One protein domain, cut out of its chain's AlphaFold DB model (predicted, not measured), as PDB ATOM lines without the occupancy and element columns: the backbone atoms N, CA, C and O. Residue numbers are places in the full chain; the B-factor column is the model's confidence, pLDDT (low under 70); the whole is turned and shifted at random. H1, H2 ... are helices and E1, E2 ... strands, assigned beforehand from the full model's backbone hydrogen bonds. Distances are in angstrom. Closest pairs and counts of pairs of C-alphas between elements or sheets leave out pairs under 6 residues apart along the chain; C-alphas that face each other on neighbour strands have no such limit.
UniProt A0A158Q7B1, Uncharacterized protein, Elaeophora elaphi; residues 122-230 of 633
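AT A GLANCE: This is residues 122 to 230 of the 633 residues of an uncharacterized protein of Elaeophora elaphi (UniProt A0A158Q7B1). One antiparallel sheet of six strands, strongly twisted and curled like part of a barrel, makes the body; the long helix H2 covers one face of it at the E1 and E2 end, and the short helix H3 stands up from the opposite face. The tiny helix H1 only grazes the sheet, near E6, and the printed part ends in 13 residues with no named element, 218 to 230. The printed part has 109 residues, with three named helices and six named strands in the order H1 H2 E1 E2 E3 E4 H3 E5 E6, and the sheet's order is E1 E2 E3 E4 E5 E6. The class is mixed, helices and strands; the whole is compact, with a radius of gyration of the C-alphas of 13.7 A and spans of 42 by 29 by 25 A.

IN THESE COORDINATES: H1 is residues 122 to 125, beginning at C-alpha 122 (193.069, 289.512, 321.685). H2, residues 128 to 142, is 20.6 A long. E1 is residues 153 to 156, and E2, residues 162 to 168, is 17.7 A long. E3, residues 174 to 184, is 29.0 A long from C-alpha 174 (175.438, 283.438, 322.178), and bends by 62 degrees at residue 181. E4, residues 187 to 192, is 16.5 A long; H3 is residues 193 to 198. E5 is residues 208 to 212, and E6, residues 215 to 217, ends at C-alpha 217 (193.897, 290.615, 327.462).

HOW THE PARTS SIT: E1 to E4 form a meander, each strand the antiparallel neighbour of the one before. Within hydrogen-bond range are N 153 and O 166 of the hairpin E1 and E2, 2.9 A; N 165 and O 178 of the hairpin E2 and E3, 2.8 A; and N 189 and O 182 of the hairpin E3 and E4, 2.7 A. E4 and E5 have N 188 and O 211 at 2.8 A, and the hairpin E5 and E6 has N 217 and O 210 at 2.9 A. E1 and E6 are the edge strands, and they are apart. H2 is on the sheet, over E1 and E2, at a height of 8.5 A over the sheet. It runs along the strands, at 19 degrees to E1 on the local plane; its closest C-alphas to E1 are those of Cys 134 and Val 153, 5.9 A apart. H3 is on the opposite face, at a height of 8.8 A, and its line rises 52 degrees out of the local plane. It is only just over E5, with 3 of its C-alphas falling on that strand; the closest C-alphas of H3 and E3 are those of Ser 193 and Tyr 178, 5.1 A apart. H1 only grazes the sheet with residues 122 to 123; the C-alphas of Pro 122 and Ala 217, the closest of H1 and E6, are 5.9 A apart. In H2 and H3 every O i to N i+4 pair is within hydrogen-bond range; H1 is too short for such a pair.

THE WHOLE: The two C-alphas farthest apart, those of Leu 147 and Glu 201, are 42.5 A from each other. The printed part has no cut, and no link between named elements is long. The mean pLDDT of the printed part is 90.2, and residue 202 is under 70.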
ATOM      1  N   PRO A 122     194.099 290.517 321.426       75.75
ATOM      2  CA  PRO A 122     193.069 289.512 321.685       75.75
ATOM      3  C   PRO A 122     191.692 289.981 321.218       75.75
ATOM      4  O   PRO A 122     190.781 289.177 321.051       75.75
ATOM      5  N   GLU A 123     191.536 291.285 320.980       78.25
ATOM      6  CA  GLU A 123     190.331 291.873 320.413       78.25
ATOM      7  C   GLU A 123     190.185 291.648 318.898       78.25
ATOM      8  O   GLU A 123     189.069 291.755 318.392       78.25
ATOM      9  N   GLU A 124     191.259 291.308 318.172       81.75
ATOM     10  CA  GLU A 124     191.207 290.895 316.753       81.75
ATOM     11  C   GLU A 124     190.546 289.523 316.567       81.75
ATOM     12  O   GLU A 124     190.107 289.198 315.470       81.75
ATOM     13  N   TYR A 125     190.425 288.734 317.641       85.88
ATOM     14  CA  TYR A 125     189.671 287.480 317.628       85.88
ATOM     15  C   TYR A 125     188.175 287.696 317.334       85.88
ATOM     16  O   TYR A 125     187.530 286.831 316.743       85.88
ATOM     17  N   PHE A 126     187.622 288.840 317.744       91.81
ATOM     18  CA  PHE A 126     186.197 289.139 317.622       91.81
ATOM     19  C   PHE A 126     185.890 289.838 316.303       91.81
ATOM     20  O   PHE A 126     186.564 290.802 315.932       91.81
ATOM     21  N   THR A 127     184.828 289.395 315.632       92.31
ATOM     22  CA  THR A 127     184.367 290.023 314.388       92.31
ATOM     23  C   THR A 127     183.684 291.364 314.662       92.31
ATOM     24  O   THR A 127     183.256 291.650 315.783       92.31
ATOM     25  N   ASP A 128     183.529 292.187 313.624       92.06
ATOM     26  CA  ASP A 128     182.744 293.421 313.732       92.06
ATOM     27  C   ASP A 128     181.288 293.124 314.127       92.06
ATOM     28  O   ASP A 128     180.748 293.799 315.002       92.06
ATOM     29  N   ASP A 129     180.701 292.031 313.622       92.44
ATOM     30  CA  ASP A 129     179.371 291.560 314.027       92.44
ATOM     31  C   ASP A 129     179.292 291.257 315.539       92.44
ATOM     32  O   ASP A 129     178.290 291.555 316.193       92.44
ATOM     33  N   ASP A 130     180.338 290.673 316.137       93.69
ATOM     34  CA  ASP A 130     180.393 290.408 317.582       93.69
ATOM     35  C   ASP A 130     180.352 291.718 318.389       93.69
ATOM     36  O   ASP A 130     179.650 291.823 319.405       93.69
ATOM     37  N   ARG A 131     181.084 292.732 317.916       93.94
ATOM     38  CA  ARG A 131     181.157 294.067 318.527       93.94
ATOM     39  C   ARG A 131     179.845 294.832 318.357       93.94
ATOM     40  O   ARG A 131     179.375 295.457 319.310       93.94
ATOM     41  N   GLU A 132     179.210 294.740 317.191       93.38
ATOM     42  CA  GLU A 132     177.891 295.328 316.936       93.38
ATOM     43  C   GLU A 132     176.808 294.709 317.819       93.38
ATOM     44  O   GLU A 132     175.992 295.435 318.396       93.38
ATOM     45  N   ARG A 133     176.827 293.385 318.013       93.31
ATOM     46  CA  ARG A 133     175.902 292.709 318.935       93.31
ATOM     47  C   ARG A 133     176.094 293.166 320.376       93.31
ATOM     48  O   ARG A 133     175.101 293.375 321.075       93.31
ATOM     49  N   CYS A 134     177.337 293.351 320.822       94.88
ATOM     50  CA  CYS A 134     177.619 293.920 322.142       94.88
ATOM     51  C   CYS A 134     177.095 295.357 322.256       94.88
ATOM     52  O   CYS A 134     176.441 295.699 323.241       94.88
ATOM     53  N   ALA A 135     177.300 296.179 321.228       94.94
ATOM     54  CA  ALA A 135     176.802 297.548 321.210       94.94
ATOM     55  C   ALA A 135     175.270 297.621 321.238       94.94
ATOM     56  O   ALA A 135     174.730 298.418 322.001       94.94
ATOM     57  N   LEU A 136     174.577 296.757 320.488       94.62
ATOM     58  CA  LEU A 136     173.118 296.639 320.532       94.62
ATOM     59  C   LEU A 136     172.639 296.203 321.923       94.62
ATOM     60  O   LEU A 136     171.707 296.784 322.476       94.62
ATOM     61  N   LEU A 137     173.292 295.202 322.516       94.75
ATOM     62  CA  LEU A 137     172.966 294.722 323.859       94.75
ATOM     63  C   LEU A 137     173.126 295.848 324.896       94.75
ATOM     64  O   LEU A 137     172.243 296.057 325.730       94.75
ATOM     65  N   GLN A 138     174.209 296.621 324.807       94.88
ATOM     66  CA  GLN A 138     174.447 297.784 325.662       94.88
ATOM     67  C   GLN A 138     173.447 298.920 325.409       94.88
ATOM     68  O   GLN A 138     173.003 299.554 326.370       94.88
ATOM     69  N   GLU A 139     173.066 299.169 324.156       94.94
ATOM     70  CA  GLU A 139     172.069 300.175 323.785       94.94
ATOM     71  C   GLU A 139     170.705 299.863 324.400       94.94
ATOM     72  O   GLU A 139     170.073 300.750 324.968       94.94
ATOM     73  N   LEU A 140     170.276 298.601 324.385       94.25
ATOM     74  CA  LEU A 140     169.002 298.204 324.992       94.25
ATOM     75  C   LEU A 140     169.007 298.348 326.520       94.25
ATOM     76  O   LEU A 140     168.009 298.783 327.104       94.25
ATOM     77  N   ILE A 141     170.123 298.006 327.171       92.94
ATOM     78  CA  ILE A 141     170.272 298.117 328.629       92.94
ATOM     79  C   ILE A 141     170.324 299.591 329.051       92.94
ATOM     80  O   ILE A 141     169.498 300.057 329.839       92.94
ATOM     81  N   SER A 142     171.274 300.342 328.494       89.75
ATOM     82  CA  SER A 142     171.576 301.718 328.909       89.75
ATOM     83  C   SER A 142     170.688 302.779 328.251       89.75
ATOM     84  O   SER A 142     170.613 303.908 328.733       89.75
ATOM     85  N   GLY A 143     170.010 302.436 327.155       89.25
ATOM     86  CA  GLY A 143     169.274 303.374 326.305       89.25
ATOM     87  C   GLY A 143     170.168 304.237 325.411       89.25
ATOM     88  O   GLY A 143     169.663 305.168 324.786       89.25
ATOM     89  N   GLN A 144     171.482 303.988 325.378       88.75
ATOM     90  CA  GLN A 144     172.444 304.764 324.599       88.75
ATOM     91  C   GLN A 144     173.391 303.845 323.838       88.75
ATOM     92  O   GLN A 144     173.992 302.936 324.412       88.75
ATOM     93  N   ARG A 145     173.572 304.123 322.547       86.56
ATOM     94  CA  ARG A 145     174.566 303.416 321.748       86.56
ATOM     95  C   ARG A 145     175.973 303.833 322.193       86.56
ATOM     96  O   ARG A 145     176.247 305.037 322.254       86.56
ATOM     97  N   PRO A 146     176.864 302.883 322.524       87.81
ATOM     98  CA  PRO A 146     178.216 303.222 322.939       87.81
ATOM     99  C   PRO A 146     179.008 303.832 321.776       87.81
ATOM    100  O   PRO A 146     178.868 303.417 320.628       87.81
ATOM    101  N   LEU A 147     179.855 304.817 322.088       85.50
ATOM    102  CA  LEU A 147     180.755 305.448 321.111       85.50
ATOM    103  C   LEU A 147     181.920 304.530 320.723       85.50
ATOM    104  O   LEU A 147     182.456 304.641 319.627       85.50
ATOM    105  N   ILE A 148     182.314 303.647 321.642       85.19
ATOM    106  CA  ILE A 148     183.397 302.683 321.464       85.19
ATOM    107  C   ILE A 148     182.780 301.290 321.490       85.19
ATOM    108  O   ILE A 148     182.076 300.931 322.435       85.19
ATOM    109  N   LEU A 149     183.035 300.519 320.436       89.19
ATOM    110  CA  LEU A 149     182.529 299.160 320.304       89.19
ATOM    111  C   LEU A 149     183.499 298.199 320.986       89.19
ATOM    112  O   LEU A 149     184.549 297.867 320.439       89.19
ATOM    113  N   HIS A 150     183.145 297.765 322.190       90.31
ATOM    114  CA  HIS A 150     183.900 296.747 322.909       90.31
ATOM    115  C   HIS A 150     183.373 295.346 322.576       90.31
ATOM    116  O   HIS A 150     182.160 295.165 322.442       90.31
ATOM    117  N   PRO A 151     184.244 294.323 322.525       94.06
ATOM    118  CA  PRO A 151     183.839 292.922 322.389       94.06
ATOM    119  C   PRO A 151     183.299 292.342 323.712       94.06
ATOM    120  O   PRO A 151     183.480 291.165 324.013       94.06
ATOM    121  N   TYR A 152     182.686 293.171 324.557       95.00
ATOM    122  CA  TYR A 152     182.045 292.766 325.801       95.00
ATOM    123  C   TYR A 152     181.090 293.860 326.303       95.00
ATOM    124  O   TYR A 152     181.196 295.022 325.913       95.00
ATOM    125  N   VAL A 153     180.180 293.502 327.213       95.75
ATOM    126  CA  VAL A 153     179.230 294.437 327.842       95.75
ATOM    127  C   VAL A 153     179.211 294.250 329.352       95.75
ATOM    128  O   VAL A 153     179.134 293.120 329.831       95.75
ATOM    129  N   PHE A 154     179.237 295.345 330.113       95.19
ATOM    130  CA  PHE A 154     179.041 295.300 331.564       95.19
ATOM    131  C   PHE A 154     177.583 295.025 331.925       95.19
ATOM    132  O   PHE A 154     176.659 295.597 331.353       95.19
ATOM    133  N   LEU A 155     177.389 294.179 332.927       96.00
ATOM    134  CA  LEU A 155     176.100 293.729 333.421       96.00
ATOM    135  C   LEU A 155     176.002 293.976 334.932       96.00
ATOM    136  O   LEU A 155     176.978 293.820 335.677       96.00
ATOM    137  N   LEU A 156     174.798 294.291 335.408       94.19
ATOM    138  CA  LEU A 156     174.482 294.253 336.833       94.19
ATOM    139  C   LEU A 156     174.607 292.823 337.330       94.19
ATOM    140  O   LEU A 156     174.057 291.920 336.712       94.19
ATOM    141  N   ASN A 157     175.270 292.611 338.461       91.44
ATOM    142  CA  ASN A 157     175.366 291.318 339.125       91.44
ATOM    143  C   ASN A 157     174.150 291.056 340.047       91.44
ATOM    144  O   ASN A 157     173.209 291.848 340.125       91.44
ATOM    145  N   ARG A 158     174.156 289.933 340.783       84.88
ATOM    146  CA  ARG A 158     173.089 289.576 341.751       84.88
ATOM    147  C   ARG A 158     172.957 290.551 342.934       84.88
ATOM    148  O   ARG A 158     171.898 290.608 343.546       84.88
ATOM    149  N   ARG A 159     174.019 291.296 343.253       83.88
ATOM    150  CA  ARG A 159     174.070 292.345 344.289       83.88
ATOM    151  C   ARG A 159     173.836 293.752 343.712       83.88
ATOM    152  O   ARG A 159     174.088 294.734 344.405       83.88
ATOM    153  N   PHE A 160     173.390 293.841 342.456       89.31
ATOM    154  CA  PHE A 160     173.140 295.083 341.727       89.31
ATOM    155  C   PHE A 160     174.375 295.988 341.545       89.31
ATOM    156  O   PHE A 160     174.259 297.209 341.486       89.31
ATOM    157  N   LYS A 161     175.571 295.394 341.438       89.75
ATOM    158  CA  LYS A 161     176.819 296.088 341.072       89.75
ATOM    159  C   LYS A 161     177.178 295.781 339.611       89.75
ATOM    160  O   LYS A 161     177.050 294.634 339.188       89.75
ATOM    161  N   TRP A 162     177.646 296.773 338.854       91.38
ATOM    162  CA  TRP A 162     178.084 296.631 337.453       91.38
ATOM    163  C   TRP A 162     179.459 295.958 337.351       91.38
ATOM    164  O   TRP A 162     180.458 296.585 337.009       91.38
ATOM    165  N   THR A 163     179.529 294.687 337.736       93.56
ATOM    166  CA  THR A 163     180.791 293.936 337.825       93.56
ATOM    167  C   THR A 163     180.793 292.660 337.002       93.56
ATOM    168  O   THR A 163     181.841 292.037 336.884       93.56
ATOM    169  N   ASP A 164     179.648 292.223 336.485       95.19
ATOM    170  CA  ASP A 164     179.613 291.088 335.564       95.19
ATOM    171  C   ASP A 164     179.900 291.612 334.151       95.19
ATOM    172  O   ASP A 164     179.581 292.760 333.839       95.19
ATOM    173  N   ILE A 165     180.486 290.788 333.288       96.31
ATOM    174  CA  ILE A 165     180.652 291.096 331.863       96.31
ATOM    175  C   ILE A 165     180.091 289.965 331.009       96.31
ATOM    176  O   ILE A 165     180.268 288.792 331.336       96.31
ATOM    177  N   ALA A 166     179.408 290.308 329.922       96.75
ATOM    178  CA  ALA A 166     179.064 289.379 328.854       96.75
ATOM    179  C   ALA A 166     180.079 289.507 327.723       96.75
ATOM    180  O   ALA A 166     180.324 290.612 327.252       96.75
ATOM    181  N   VAL A 167     180.628 288.379 327.285       96.25
ATOM    182  CA  VAL A 167     181.551 288.271 326.149       96.25
ATOM    183  C   VAL A 167     180.873 287.405 325.080       96.25
ATOM    184  O   VAL A 167     180.344 286.341 325.430       96.25
ATOM    185  N   PRO A 168     180.811 287.845 323.814       95.50
ATOM    186  CA  PRO A 168     180.194 287.084 322.738       95.50
ATOM    187  C   PRO A 168     181.037 285.853 322.395       95.50
ATOM    188  O   PRO A 168     182.254 285.842 322.563       95.50
ATOM    189  N   ILE A 169     180.376 284.810 321.900       93.56
ATOM    190  CA  ILE A 169     181.053 283.670 321.286       93.56
ATOM    191  C   ILE A 169     181.077 283.892 319.780       93.56
ATOM    192  O   ILE A 169     180.021 283.924 319.138       93.56
ATOM    193  N   THR A 170     182.283 284.051 319.242       90.19
ATOM    194  CA  THR A 170     182.523 284.373 317.836       90.19
ATOM    195  C   THR A 170     181.868 283.363 316.901       90.19
ATOM    196  O   THR A 170     181.917 282.152 317.125       90.19
ATOM    197  N   GLY A 171     181.200 283.878 315.867       84.50
ATOM    198  CA  GLY A 171     180.451 283.073 314.896       84.50
ATOM    199  C   GLY A 171     179.115 282.515 315.407       84.50
ATOM    200  O   GLY A 171     178.481 281.729 314.707       84.50
ATOM    201  N   THR A 172     178.667 282.901 316.606       90.06
ATOM    202  CA  THR A 172     177.369 282.487 317.170       90.06
ATOM    203  C   THR A 172     176.597 283.675 317.738       90.06
ATOM    204  O   THR A 172     177.177 284.714 318.033       90.06
ATOM    205  N   ASP A 173     175.299 283.512 317.985       88.19
ATOM    206  CA  ASP A 173     174.420 284.508 318.617       88.19
ATOM    207  C   ASP A 173     174.482 284.506 320.160       88.19
ATOM    208  O   ASP A 173     173.721 285.213 320.828       88.19
ATOM    209  N   LYS A 174     175.389 283.714 320.740       93.94
ATOM    210  CA  LYS A 174     175.438 283.438 322.178       93.94
ATOM    211  C   LYS A 174     176.577 284.170 322.877       93.94
ATOM    212  O   LYS A 174     177.497 284.702 322.259       93.94
ATOM    213  N   PHE A 175     176.503 284.159 324.201       95.69
ATOM    214  CA  PHE A 175     177.405 284.868 325.094       95.69
ATOM    215  C   PHE A 175     177.830 283.987 326.264       95.69
ATOM    216  O   PHE A 175     177.100 283.099 326.720       95.69
ATOM    217  N   ARG A 176     178.992 284.298 326.831       95.38
ATOM    218  CA  ARG A 176     179.400 283.836 328.156       95.38
ATOM    219  C   ARG A 176     179.426 285.003 329.124       95.38
ATOM    220  O   ARG A 176     179.915 286.079 328.808       95.38
ATOM    221  N   VAL A 177     178.909 284.765 330.325       95.69
ATOM    222  CA  VAL A 177     178.929 285.751 331.406       95.69
ATOM    223  C   VAL A 177     180.061 285.414 332.366       95.69
ATOM    224  O   VAL A 177     180.158 284.279 332.844       95.69
ATOM    225  N   TYR A 178     180.886 286.405 332.680       96.06
ATOM    226  CA  TYR A 178     181.970 286.301 333.643       96.06
ATOM    227  C   TYR A 178     181.744 287.271 334.805       96.06
ATOM    228  O   TYR A 178     181.282 288.393 334.610       96.06
ATOM    229  N   ARG A 179     182.057 286.828 336.021       94.38
ATOM    230  CA  ARG A 179     181.933 287.596 337.262       94.38
ATOM    231  C   ARG A 179     183.293 288.112 337.686       94.38
ATOM    232  O   ARG A 179     184.279 287.376 337.605       94.38
ATOM    233  N   LEU A 180     183.343 289.354 338.153       94.38
ATOM    234  CA  LEU A 180     184.565 289.926 338.702       94.38
ATOM    235  C   LEU A 180     185.009 289.135 339.939       94.38
ATOM    236  O   LEU A 180     184.277 289.041 340.922       94.38
ATOM    237  N   ASN A 181     186.225 288.602 339.879       92.19
ATOM    238  CA  ASN A 181     186.864 287.893 340.983       92.19
ATOM    239  C   ASN A 181     187.898 288.774 341.695       92.19
ATOM    240  O   ASN A 181     188.049 288.712 342.909       92.19
ATOM    241  N   GLN A 182     188.656 289.572 340.942       91.38
ATOM    242  CA  GLN A 182     189.693 290.421 341.519       91.38
ATOM    243  C   GLN A 182     190.013 291.603 340.609       91.38
ATOM    244  O   GLN A 182     190.132 291.430 339.403       91.38
ATOM    245  N   ALA A 183     190.233 292.783 341.186       90.62
ATOM    246  CA  ALA A 183     190.764 293.949 340.483       90.62
ATOM    247  C   ALA A 183     192.090 294.387 341.127       90.62
ATOM    248  O   ALA A 183     192.161 294.543 342.345       90.62
ATOM    249  N   ARG A 184     193.156 294.537 340.332       88.56
ATOM    250  CA  ARG A 184     194.507 294.940 340.767       88.56
ATOM    251  C   ARG A 184     195.213 295.723 339.665       88.56
ATOM    252  O   ARG A 184     195.268 295.243 338.542       88.56
ATOM    253  N   ASN A 185     195.835 296.860 339.989       84.50
ATOM    254  CA  ASN A 185     196.743 297.597 339.089       84.50
ATOM    255  C   ASN A 185     196.185 297.781 337.659       84.50
ATOM    256  O   ASN A 185     196.822 297.364 336.696       84.50
ATOM    257  N   ALA A 186     194.967 298.327 337.535       85.88
ATOM    258  CA  ALA A 186     194.237 298.494 336.265       85.88
ATOM    259  C   ALA A 186     193.924 297.194 335.487       85.88
ATOM    260  O   ALA A 186     193.534 297.237 334.319       85.88
ATOM    261  N   ARG A 187     194.054 296.030 336.135       92.12
ATOM    262  CA  ARG A 187     193.648 294.723 335.613       92.12
ATOM    263  C   ARG A 187     192.485 294.161 336.416       92.12
ATOM    264  O   ARG A 187     192.521 294.151 337.644       92.12
ATOM    265  N   CYS A 188     191.489 293.639 335.722       94.19
ATOM    266  CA  CYS A 188     190.335 292.978 336.311       94.19
ATOM    267  C   CYS A 188     190.306 291.523 335.844       94.19
ATOM    268  O   CYS A 188     190.314 291.244 334.650       94.19
ATOM    269  N   TYR A 189     190.286 290.595 336.790       95.06
ATOM    270  CA  TYR A 189     190.219 289.159 336.568       95.06
ATOM    271  C   TYR A 189     188.787 288.698 336.772       95.06
ATOM    272  O   TYR A 189     188.192 288.944 337.828       95.06
ATOM    273  N   TYR A 190     188.257 287.995 335.781       95.94
ATOM    274  CA  TYR A 190     186.895 287.496 335.795       95.94
ATOM    275  C   TYR A 190     186.872 285.978 335.699       95.94
ATOM    276  O   TYR A 190     187.680 285.380 334.991       95.94
ATOM    277  N   ARG A 191     185.921 285.353 336.391       95.06
ATOM    278  CA  ARG A 191     185.655 283.910 336.346       95.06
ATOM    279  C   ARG A 191     184.333 283.652 335.651       95.06
ATOM    280  O   ARG A 191     183.384 284.410 335.827       95.06
ATOM    281  N   CYS A 192     184.243 282.591 334.860       95.12
ATOM    282  CA  CYS A 192     182.993 282.262 334.186       95.12
ATOM    283  C   CYS A 192     181.894 281.945 335.208       95.12
ATOM    284  O   CYS A 192     182.037 281.031 336.020       95.12
ATOM    285  N   SER A 193     180.766 282.652 335.103       92.00
ATOM    286  CA  SER A 193     179.595 282.486 335.968       92.00
ATOM    287  C   SER A 193     179.068 281.048 335.968       92.00
ATOM    288  O   SER A 193     178.585 280.595 337.000       92.00
ATOM    289  N   GLY A 194     179.104 280.367 334.816       90.75
ATOM    290  CA  GLY A 194     178.614 278.994 334.666       90.75
ATOM    291  C   GLY A 194     179.577 277.961 335.249       90.75
ATOM    292  O   GLY A 194     179.166 277.108 336.033       90.75
ATOM    293  N   CYS A 195     180.873 278.065 334.936       91.88
ATOM    294  CA  CYS A 195     181.879 277.162 335.502       91.88
ATOM    295  C   CYS A 195     181.955 277.279 337.025       91.88
ATOM    296  O   CYS A 195     181.994 276.264 337.706       91.88
ATOM    297  N   GLU A 196     181.898 278.497 337.564       88.94
ATOM    298  CA  GLU A 196     181.928 278.726 339.011       88.94
ATOM    299  C   GLU A 196     180.738 278.083 339.736       88.94
ATOM    300  O   GLU A 196     180.903 277.550 340.826       88.94
ATOM    301  N   THR A 197     179.543 278.080 339.136       85.19
ATOM    302  CA  THR A 197     178.374 277.410 339.739       85.19
ATOM    303  C   THR A 197     178.445 275.886 339.685       85.19
ATOM    304  O   THR A 197     177.792 275.223 340.487       85.19
ATOM    305  N   MET A 198     179.201 275.328 338.739       83.62
ATOM    306  CA  MET A 198     179.319 273.879 338.554       83.62
ATOM    307  C   MET A 198     180.546 273.276 339.227       83.62
ATOM    308  O   MET A 198     180.552 272.067 339.425       83.62
ATOM    309  N   ALA A 199     181.558 274.086 339.549       80.06
ATOM    310  CA  ALA A 199     182.779 273.649 340.209       80.06
ATOM    311  C   ALA A 199     182.462 273.192 341.639       80.06
ATOM    312  O   ALA A 199     182.502 273.977 342.589       80.06
ATOM    313  N   LYS A 200     182.069 271.922 341.763       75.94
ATOM    314  CA  LYS A 200     181.740 271.264 343.032       75.94
ATOM    315  C   LYS A 200     182.945 270.496 343.564       75.94
ATOM    316  O   LYS A 200     183.059 270.340 344.778       75.94
ATOM    317  N   GLU A 201     183.846 270.063 342.680       73.94
ATOM    318  CA  GLU A 201     185.012 269.259 343.034       73.94
ATOM    319  C   GLU A 201     186.338 270.001 342.770       73.94
ATOM    320  O   GLU A 201     186.467 270.749 341.793       73.94
ATOM    321  N   PRO A 202     187.359 269.810 343.630       68.56
ATOM    322  CA  PRO A 202     188.693 270.356 343.408       68.56
ATOM    323  C   PRO A 202     189.323 269.701 342.171       68.56
ATOM    324  O   PRO A 202     189.765 268.558 342.212       68.56
ATOM    325  N   GLY A 203     189.353 270.440 341.062       72.56
ATOM    326  CA  GLY A 203     189.831 269.961 339.760       72.56
ATOM    327  C   GLY A 203     188.940 270.390 338.596       72.56
ATOM    328  O   GLY A 203     189.408 270.424 337.458       72.56
ATOM    329  N   ASP A 204     187.693 270.786 338.874       81.06
ATOM    330  CA  ASP A 204     186.797 271.314 337.849       81.06
ATOM    331  C   ASP A 204     187.363 272.611 337.235       81.06
ATOM    332  O   ASP A 204     187.696 273.555 337.964       81.06
ATOM    333  N   PRO A 205     187.463 272.710 335.895       85.06
ATOM    334  CA  PRO A 205     188.030 273.885 335.252       85.06
ATOM    335  C   PRO A 205     187.105 275.095 335.426       85.06
ATOM    336  O   PRO A 205     185.974 275.125 334.928       85.06
ATOM    337  N   ILE A 206     187.616 276.132 336.093       90.31
ATOM    338  CA  ILE A 206     186.982 277.451 336.152       90.31
ATOM    339  C   ILE A 206     187.682 278.356 335.152       90.31
ATOM    340  O   ILE A 206     188.755 278.891 335.428       90.31
ATOM    341  N   ALA A 207     187.045 278.541 333.999       93.06
ATOM    342  CA  ALA A 207     187.504 279.457 332.967       93.06
ATOM    343  C   ALA A 207     187.654 280.888 333.507       93.06
ATOM    344  O   ALA A 207     186.756 281.398 334.190       93.06
ATOM    345  N   GLN A 208     188.771 281.537 333.172       94.25
ATOM    346  CA  GLN A 208     189.079 282.901 333.595       94.25
ATOM    347  C   GLN A 208     189.514 283.750 332.411       94.25
ATOM    348  O   GLN A 208     190.270 283.286 331.567       94.25
ATOM    349  N   ILE A 209     189.072 285.003 332.405       95.12
ATOM    350  CA  ILE A 209     189.513 286.025 331.453       95.12
ATOM    351  C   ILE A 209     190.019 287.240 332.223       95.12
ATOM    352  O   ILE A 209     189.732 287.410 333.414       95.12
ATOM    353  N   LYS A 210     190.775 288.104 331.549       95.06
ATOM    354  CA  LYS A 210     191.292 289.337 332.143       95.06
ATOM    355  C   LYS A 210     190.984 290.534 331.250       95.06
ATOM    356  O   LYS A 210     191.152 290.470 330.037       95.06
ATOM    357  N   LEU A 211     190.573 291.629 331.879       94.00
ATOM    358  CA  LEU A 211     190.593 292.960 331.289       94.00
ATOM    359  C   LEU A 211     191.846 293.679 331.786       94.00
ATOM    360  O   LEU A 211     192.112 293.677 332.987       94.00
ATOM    361  N   ALA A 212     192.611 294.289 330.893       92.12
ATOM    362  CA  ALA A 212     193.720 295.173 331.226       92.12
ATOM    363  C   ALA A 212     193.466 296.523 330.561       92.12
ATOM    364  O   ALA A 212     193.227 296.564 329.361       92.12
ATOM    365  N   GLU A 213     193.463 297.604 331.346       88.31
ATOM    366  CA  GLU A 213     193.265 298.969 330.826       88.31
ATOM    367  C   GLU A 213     191.958 299.141 330.020       88.31
ATOM    368  O   GLU A 213     191.858 299.993 329.150       88.31
ATOM    369  N   GLY A 214     190.933 298.335 330.323       87.12
ATOM    370  CA  GLY A 214     189.650 298.359 329.609       87.12
ATOM    371  C   GLY A 214     189.599 297.513 328.332       87.12
ATOM    372  O   GLY A 214     188.609 297.582 327.618       87.12
ATOM    373  N   HIS A 215     190.616 296.694 328.063       90.88
ATOM    374  CA  HIS A 215     190.665 295.797 326.906       90.88
ATOM    375  C   HIS A 215     190.781 294.336 327.326       90.88
ATOM    376  O   HIS A 215     191.391 294.025 328.357       90.88
ATOM    377  N   LEU A 216     190.212 293.422 326.536       92.25
ATOM    378  CA  LEU A 216     190.399 291.986 326.763       92.25
ATOM    379  C   LEU A 216     191.866 291.617 326.522       92.25
ATOM    380  O   LEU A 216     192.443 291.935 325.489       92.25
ATOM    381  N   ALA A 217     192.480 290.950 327.498       90.00
ATOM    382  CA  ALA A 217     193.897 290.615 327.462       90.00
ATOM    383  C   ALA A 217     194.132 289.103 327.617       90.00
ATOM    384  O   ALA A 217     193.462 288.428 328.392       90.00
ATOM    385  N   GLY A 218     195.191 288.584 326.987       87.75
ATOM    386  CA  GLY A 218     195.575 287.166 327.055       87.75
ATOM    387  C   GLY A 218     194.558 286.231 326.406       87.75
ATOM    388  O   GLY A 218     194.035 286.551 325.350       87.75
ATOM    389  N   ASP A 219     194.321 285.071 327.022       87.94
ATOM    390  CA  ASP A 219     193.394 284.072 326.489       87.94
ATOM    391  C   ASP A 219     191.933 284.518 326.668       87.94
ATOM    392  O   ASP A 219     191.425 284.610 327.790       87.94
ATOM    393  N   VAL A 220     191.281 284.825 325.546       87.62
ATOM    394  CA  VAL A 220     189.876 285.256 325.471       87.62
ATOM    395  C   VAL A 220     188.901 284.093 325.316       87.62
ATOM    396  O   VAL A 220     187.708 284.276 325.559       87.62
ATOM    397  N   ASN A 221     189.388 282.896 324.978       87.81
ATOM    398  CA  ASN A 221     188.575 281.688 324.853       87.81
ATOM    399  C   ASN A 221     189.148 280.550 325.720       87.81
ATOM    400  O   ASN A 221     189.526 279.495 325.200       87.81
ATOM    401  N   PRO A 222     189.205 280.752 327.050       91.56
ATOM    402  CA  PRO A 222     189.730 279.756 327.972       91.56
ATOM    403  C   PRO A 222     188.914 278.464 327.932       91.56
ATOM    404  O   PRO A 222     187.728 278.451 327.608       91.56
ATOM    405  N   ILE A 223     189.522 277.356 328.348       89.75
ATOM    406  CA  ILE A 223     188.833 276.064 328.417       89.75
ATOM    407  C   ILE A 223     187.748 276.113 329.503       89.75
ATOM    408  O   ILE A 223     188.023 276.337 330.683       89.75
ATOM    409  N   HIS A 224     186.504 275.873 329.095       91.44
ATOM    410  CA  HIS A 224     185.349 275.765 329.984       91.44
ATOM    411  C   HIS A 224     185.042 274.304 330.330       91.44
ATOM    412  O   HIS A 224     185.366 273.386 329.579       91.44
ATOM    413  N   ASN A 225     184.335 274.091 331.444       87.62
ATOM    414  CA  ASN A 225     183.671 272.815 331.718       87.62
ATOM    415  C   ASN A 225     182.711 272.462 330.561       87.62
ATOM    416  O   ASN A 225     181.998 273.336 330.063       87.62
ATOM    417  N   SER A 226     182.668 271.190 330.154       85.94
ATOM    418  CA  SER A 226     181.858 270.715 329.021       85.94
ATOM    419  C   SER A 226     180.353 270.937 329.194       85.94
ATOM    420  O   SER A 226     179.642 271.083 328.205       85.94
ATOM    421  N   LYS A 227     179.868 271.024 330.439       87.88
ATOM    422  CA  LYS A 227     178.467 271.331 330.767       87.88
ATOM    423  C   LYS A 227     178.179 272.836 330.854       87.88
ATOM    424  O   LYS A 227     177.070 273.230 331.197       87.88
ATOM    425  N   CYS A 228     179.163 273.704 330.591       90.38
ATOM    426  CA  CYS A 228     178.995 275.150 330.721       90.38
ATOM    427  C   CYS A 228     178.208 275.727 329.547       90.38
ATOM    428  O   CYS A 228     178.787 276.107 328.522       90.38
ATOM    429  N   GLU A 229     176.904 275.865 329.751       90.88
ATOM    430  CA  GLU A 229     175.988 276.446 328.778       90.88
ATOM    431  C   GLU A 229     176.251 277.935 328.517       90.88
ATOM    432  O   GLU A 229     176.858 278.664 329.313       90.88
ATOM    433  N   PHE A 230     175.796 278.369 327.345       94.06
ATOM    434  CA  PHE A 230     175.881 279.745 326.890       94.06
ATOM    435  C   PHE A 230     174.574 280.488 327.164       94.06
ATOM    436  O   PHE A 230     173.496 279.899 327.157       94.06
TER     437      PHE A 230